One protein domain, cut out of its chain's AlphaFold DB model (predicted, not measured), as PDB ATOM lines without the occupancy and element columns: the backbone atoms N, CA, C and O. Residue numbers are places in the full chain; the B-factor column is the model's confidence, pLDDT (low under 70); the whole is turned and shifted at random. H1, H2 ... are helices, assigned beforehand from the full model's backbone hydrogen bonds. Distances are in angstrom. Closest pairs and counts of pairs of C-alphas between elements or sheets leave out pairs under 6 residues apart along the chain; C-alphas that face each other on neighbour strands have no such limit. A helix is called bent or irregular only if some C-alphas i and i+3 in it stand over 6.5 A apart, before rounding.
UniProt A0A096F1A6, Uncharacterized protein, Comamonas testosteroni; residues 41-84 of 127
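This is residues 41 to 84 of the 127 residues of an uncharacterized protein of Comamonas testosteroni (UniProt A0A096F1A6). Three short helices and a linking stretch form a ring: H1 makes one side, H2 and H3 stand at its two ends, and residues 62 to 70 run back from H2 to H3 across from H1. The ring closes where the last turns of H3 meet the beginning of H1, and contacts between the helices are few. The printed part has 44 residues with three named helices, in the order H1, H2, H3, and no named strand; its class is all helix. It is compact, with a radius of gyration of the C-alphas of 10.1 A, and rounded, spanning 26 by 20 by 15 A.

H1, residues 41 to 48, is close to but not clearly touching H2, residues 52 to 61. Their closest C-alphas, those of Asp 48 and Ala 54, are 5.8 A apart. The two run opposite ways at a steep tilt of 53 degrees. H3, residues 71 to 82, touches H1 with residues 78 to 82 alone. The closest C-alphas of these two helices, those of Ala 42 and Ala 82, are 5.1 A apart. H1 and H3 run opposite ways at a tilt of 67 degrees, only just steep. H2 and H3 are apart. In H1 and H2 every O i to N i+4 pair is within hydrogen-bond range; in H3, 6 of 8 are.

H1 begins at C-alpha 41, (244.188, 162.804, 131.070), and is 10.5 A long from first to last C-alpha. H2 measures 14.4 A and ends at C-alpha 61, (253.394, 168.783, 118.681). H3 measures 13.2 A and ends at C-alpha 82, (241.385, 167.236, 135.416). It is irregular: C-alphas 77 and 80 are 7.3 A apart.

The two C-alphas farthest apart, those of Ile 60 and Ala 84, are 27.6 A apart. The printed part has no cut. The link from H1 to H2 is tight, and that from H2 to H3 is short. Mean pLDDT of the printed part is 71.0, with 19 residues under 70: 61 to 64, 66 to 69, 71 to 75 and 79 to 84.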
ATOM      1  N   LYS A  41     243.259 162.434 132.153       76.00
ATOM      2  CA  LYS A  41     244.188 162.804 131.070       76.00
ATOM      3  C   LYS A  41     245.115 163.963 131.440       76.00
ATOM      4  O   LYS A  41     246.272 163.973 131.032       76.00
ATOM      5  N   ALA A  42     244.652 164.906 132.262       77.31
ATOM      6  CA  ALA A  42     245.507 165.992 132.745       77.31
ATOM      7  C   ALA A  42     246.617 165.487 133.685       77.31
ATOM      8  O   ALA A  42     247.726 166.022 133.689       77.31
ATOM      9  N   ALA A  43     246.339 164.441 134.468       75.94
ATOM     10  CA  ALA A  43     247.300 163.879 135.411       75.94
ATOM     11  C   ALA A  43     248.358 163.012 134.713       75.94
ATOM     12  O   ALA A  43     249.531 163.092 135.065       75.94
ATOM     13  N   SER A  44     247.982 162.231 133.696       76.38
ATOM     14  CA  SER A  44     248.959 161.510 132.868       76.38
ATOM     15  C   SER A  44     249.854 162.469 132.083       76.38
ATOM     16  O   SER A  44     251.070 162.308 132.116       76.38
ATOM     17  N   LEU A  45     249.292 163.537 131.508       78.44
ATOM     18  CA  LEU A  45     250.078 164.567 130.823       78.44
ATOM     19  C   LEU A  45     251.054 165.291 131.772       78.44
ATOM     20  O   LEU A  45     252.178 165.609 131.389       78.44
ATOM     21  N   ALA A  46     250.665 165.519 133.031       77.25
ATOM     22  CA  ALA A  46     251.564 166.084 134.037       77.25
ATOM     23  C   ALA A  46     252.749 165.153 134.358       77.25
ATOM     24  O   ALA A  46     253.870 165.640 134.516       77.25
ATOM     25  N   MET A  47     252.520 163.836 134.410       76.00
ATOM     26  CA  MET A  47     253.578 162.838 134.611       76.00
ATOM     27  C   MET A  47     254.490 162.713 133.387       76.00
ATOM     28  O   MET A  47     255.708 162.626 133.547       76.00
ATOM     29  N   ASP A  48     253.932 162.782 132.176       81.44
ATOM     30  CA  ASP A  48     254.705 162.785 130.930       81.44
ATOM     31  C   ASP A  48     255.602 164.032 130.842       81.44
ATOM     32  O   ASP A  48     256.768 163.941 130.473       81.44
ATOM     33  N   CYS A  49     255.138 165.192 131.310       79.12
ATOM     34  CA  CYS A  49     255.944 166.417 131.359       79.12
ATOM     35  C   CYS A  49     257.156 166.366 132.310       79.12
ATOM     36  O   CYS A  49     258.093 167.166 132.163       79.12
ATOM     37  N   MET A  50     257.178 165.435 133.271       78.06
ATOM     38  CA  MET A  50     258.360 165.188 134.103       78.06
ATOM     39  C   MET A  50     259.470 164.465 133.323       78.06
ATOM     40  O   MET A  50     260.631 164.524 133.721       78.06
ATOM     41  N   ASP A  51     259.152 163.812 132.201       79.44
ATOM     42  CA  ASP A  51     260.133 163.164 131.336       79.44
ATOM     43  C   ASP A  51     260.698 164.132 130.271       79.44
ATOM     44  O   ASP A  51     259.934 164.801 129.569       79.44
ATOM     45  N   PRO A  52     262.033 164.234 130.118       75.88
ATOM     46  CA  PRO A  52     262.638 165.140 129.145       75.88
ATOM     47  C   PRO A  52     262.389 164.729 127.687       75.88
ATOM     48  O   PRO A  52     262.271 165.608 126.837       75.88
ATOM     49  N   ALA A  53     262.275 163.434 127.376       74.56
ATOM     50  CA  ALA A  53     262.006 162.967 126.017       74.56
ATOM     51  C   ALA A  53     260.547 163.225 125.617       74.56
ATOM     52  O   ALA A  53     260.274 163.658 124.496       74.56
ATOM     53  N   ALA A  54     259.607 163.034 126.546       75.69
ATOM     54  CA  ALA A  54     258.205 163.364 126.310       75.69
ATOM     55  C   ALA A  54     257.986 164.882 126.186       75.69
ATOM     56  O   ALA A  54     257.225 165.317 125.327       75.69
ATOM     57  N   ARG A  55     258.703 165.702 126.963       76.62
ATOM     58  CA  ARG A  55     258.628 167.169 126.864       76.62
ATOM     59  C   ARG A  55     258.977 167.690 125.472       76.62
ATOM     60  O   ARG A  55     258.228 168.494 124.931       76.62
ATOM     61  N   VAL A  56     260.056 167.189 124.871       77.19
ATOM     62  CA  VAL A  56     260.457 167.578 123.507       77.19
ATOM     63  C   VAL A  56     259.395 167.164 122.484       77.19
ATOM     64  O   VAL A  56     259.068 167.932 121.582       77.19
ATOM     65  N   ALA A  57     258.797 165.982 122.639       73.12
ATOM     66  CA  ALA A  57     257.705 165.547 121.769       73.12
ATOM     67  C   ALA A  57     256.455 166.441 121.904       73.12
ATOM     68  O   ALA A  57     255.797 166.747 120.907       73.12
ATOM     69  N   LEU A  58     256.139 166.900 123.117       75.62
ATOM     70  CA  LEU A  58     255.022 167.812 123.376       75.62
ATOM     71  C   LEU A  58     255.286 169.213 122.788       75.62
ATOM     72  O   LEU A  58     254.413 169.778 122.132       75.62
ATOM     73  N   GLU A  59     256.517 169.722 122.895       73.69
ATOM     74  CA  GLU A  59     256.935 170.995 122.285       73.69
ATOM     75  C   GLU A  59     256.834 170.975 120.753       73.69
ATOM     76  O   GLU A  59     256.322 171.923 120.159       73.69
ATOM     77  N   ILE A  60     257.244 169.876 120.108       74.88
ATOM     78  CA  ILE A  60     257.141 169.716 118.646       74.88
ATOM     79  C   ILE A  60     255.676 169.613 118.197       74.88
ATOM     80  O   ILE A  60     255.308 170.124 117.142       74.88
ATOM     81  N   THR A  61     254.825 168.959 118.990       69.81
ATOM     82  CA  THR A  61     253.394 168.783 118.681       69.81
ATOM     83  C   THR A  61     252.530 169.980 119.095       69.81
ATOM     84  O   THR A  61     251.324 169.970 118.860       69.81
ATOM     85  N   GLY A  62     253.129 171.022 119.685       66.31
ATOM     86  CA  GLY A  62     252.441 172.243 120.111       66.31
ATOM     87  C   GLY A  62     251.634 172.105 121.407       66.31
ATOM     88  O   GLY A  62     250.858 172.998 121.743       66.31
ATOM     89  N   SER A  63     251.805 171.012 122.152       69.06
ATOM     90  CA  SER A  63     251.156 170.800 123.447       69.06
ATOM     91  C   SER A  63     252.072 171.289 124.575       69.06
ATOM     92  O   SER A  63     253.203 170.840 124.728       69.06
ATOM     93  N   LYS A  64     251.622 172.274 125.362       68.25
ATOM     94  CA  LYS A  64     252.475 172.917 126.375       68.25
ATOM     95  C   LYS A  64     252.365 172.224 127.727       68.25
ATOM     96  O   LYS A  64     251.278 172.049 128.262       68.25
ATOM     97  N   CYS A  65     253.496 171.929 128.357       74.56
ATOM     98  CA  CYS A  65     253.474 171.380 129.707       74.56
ATOM     99  C   CYS A  65     252.833 172.356 130.716       74.56
ATOM    100  O   CYS A  65     253.126 173.556 130.674       74.56
ATOM    101  N   PRO A  66     252.038 171.870 131.690       64.81
ATOM    102  CA  PRO A  66     251.312 172.709 132.650       64.81
ATOM    103  C   PRO A  66     252.230 173.547 133.557       64.81
ATOM    104  O   PRO A  66     251.773 174.509 134.173       64.81
ATOM    105  N   GLN A  67     253.520 173.201 133.630       65.38
ATOM    106  CA  GLN A  67     254.566 173.947 134.341       65.38
ATOM    107  C   GLN A  67     255.037 175.205 133.585       65.38
ATOM    108  O   GLN A  67     255.606 176.105 134.184       65.38
ATOM    109  N   SER A  68     254.786 175.284 132.276       65.50
ATOM    110  CA  SER A  68     255.202 176.396 131.399       65.50
ATOM    111  C   SER A  68     254.085 177.418 131.121       65.50
ATOM    112  O   SER A  68     254.214 178.279 130.243       65.50
ATOM    113  N   MET A  69     252.968 177.287 131.842       62.12
ATOM    114  CA  MET A  69     251.742 178.077 131.716       62.12
ATOM    115  C   MET A  69     251.426 178.757 133.052       62.12
ATOM    116  O   MET A  69     251.797 178.254 134.118       62.12
ATOM    117  N   THR A  70     250.680 179.859 133.008       71.88
ATOM    118  CA  THR A  70     250.064 180.443 134.208       71.88
ATOM    119  C   THR A  70     248.989 179.503 134.771       71.88
ATOM    120  O   THR A  70     248.501 178.600 134.085       71.88
ATOM    121  N   VAL A  71     248.626 179.679 136.045       66.94
ATOM    122  CA  VAL A  71     247.639 178.822 136.726       66.94
ATOM    123  C   VAL A  71     246.265 178.909 136.049       66.94
ATOM    124  O   VAL A  71     245.660 177.871 135.778       66.94
ATOM    125  N   GLU A  72     245.813 180.113 135.693       65.94
ATOM    126  CA  GLU A  72     244.598 180.340 134.901       65.94
ATOM    127  C   GLU A  72     244.627 179.615 133.551       65.94
ATOM    128  O   GLU A  72     243.663 178.938 133.192       65.94
ATOM    129  N   GLU A  73     245.734 179.700 132.809       69.69
ATOM    130  CA  GLU A  73     245.836 179.094 131.477       69.69
ATOM    131  C   GLU A  73     245.883 177.563 131.539       69.69
ATOM    132  O   GLU A  73     245.288 176.874 130.706       69.69
ATOM    133  N   ARG A  74     246.510 177.018 132.587       67.75
ATOM    134  CA  ARG A  74     246.478 175.588 132.903       67.75
ATOM    135  C   ARG A  74     245.057 175.121 133.212       67.75
ATOM    136  O   ARG A  74     244.636 174.085 132.703       67.75
ATOM    137  N   ARG A  75     244.317 175.870 134.034       66.69
ATOM    138  CA  ARG A  75     242.933 175.538 134.394       66.69
ATOM    139  C   ARG A  75     242.011 175.606 133.178       66.69
ATOM    140  O   ARG A  75     241.154 174.745 133.038       66.69
ATOM    141  N   ASN A  76     242.190 176.581 132.293       71.50
ATOM    142  CA  ASN A  76     241.335 176.718 131.115       71.50
ATOM    143  C   ASN A  76     241.593 175.628 130.062       71.50
ATOM    144  O   ASN A  76     240.633 175.121 129.491       71.50
ATOM    145  N   ASN A  77     242.851 175.236 129.831       70.19
ATOM    146  CA  ASN A  77     243.186 174.231 128.812       70.19
ATOM    147  C   ASN A  77     243.085 172.781 129.311       70.19
ATOM    148  O   ASN A  77     242.672 171.914 128.553       70.19
ATOM    149  N   TYR A  78     243.447 172.511 130.572       71.31
ATOM    150  CA  TYR A  78     243.508 171.150 131.133       71.31
ATOM    151  C   TYR A  78     242.491 170.893 132.251       71.31
ATOM    152  O   TYR A  78     242.322 169.754 132.675       71.31
ATOM    153  N   GLY A  79     241.794 171.925 132.740       66.75
ATOM    154  CA  GLY A  79     240.707 171.786 133.711       66.75
ATOM    155  C   GLY A  79     239.551 170.873 133.283       66.75
ATOM    156  O   GLY A  79     239.079 170.135 134.149       66.75
ATOM    157  N   PRO A  80     239.106 170.835 132.006       66.88
ATOM    158  CA  PRO A  80     238.086 169.866 131.592       66.88
ATOM    159  C   PRO A  80     238.576 168.406 131.651       66.88
ATOM    160  O   PRO A  80     237.760 167.508 131.825       66.88
ATOM    161  N   ASP A  81     239.892 168.173 131.579       62.38
ATOM    162  CA  ASP A  81     240.536 166.850 131.654       62.38
ATOM    163  C   ASP A  81     241.056 166.485 133.063       62.38
ATOM    164  O   ASP A  81     241.578 165.384 133.276       62.38
ATOM    165  N   ALA A  82     240.971 167.418 134.021       59.12
ATOM    166  CA  ALA A  82     241.385 167.236 135.416       59.12
ATOM    167  C   ALA A  82     240.275 166.636 136.290       59.12
ATOM    168  O   ALA A  82     240.558 165.991 137.301       59.12
ATOM    169  N   SER A  83     239.018 166.819 135.890       52.94
ATOM    170  CA  SER A  83     237.887 166.153 136.523       52.94
ATOM    171  C   SER A  83     237.799 164.737 135.978       52.94
ATOM    172  O   SER A  83     237.730 164.527 134.769       52.94
ATOM    173  N   ALA A  84     237.813 163.749 136.873       55.62
ATOM    174  CA  ALA A  84     237.458 162.394 136.495       55.62
ATOM    175  C   ALA A  84     236.091 162.451 135.803       55.62
ATOM    176  O   ALA A  84     235.106 162.852 136.420       55.62
TER     177      ALA A  84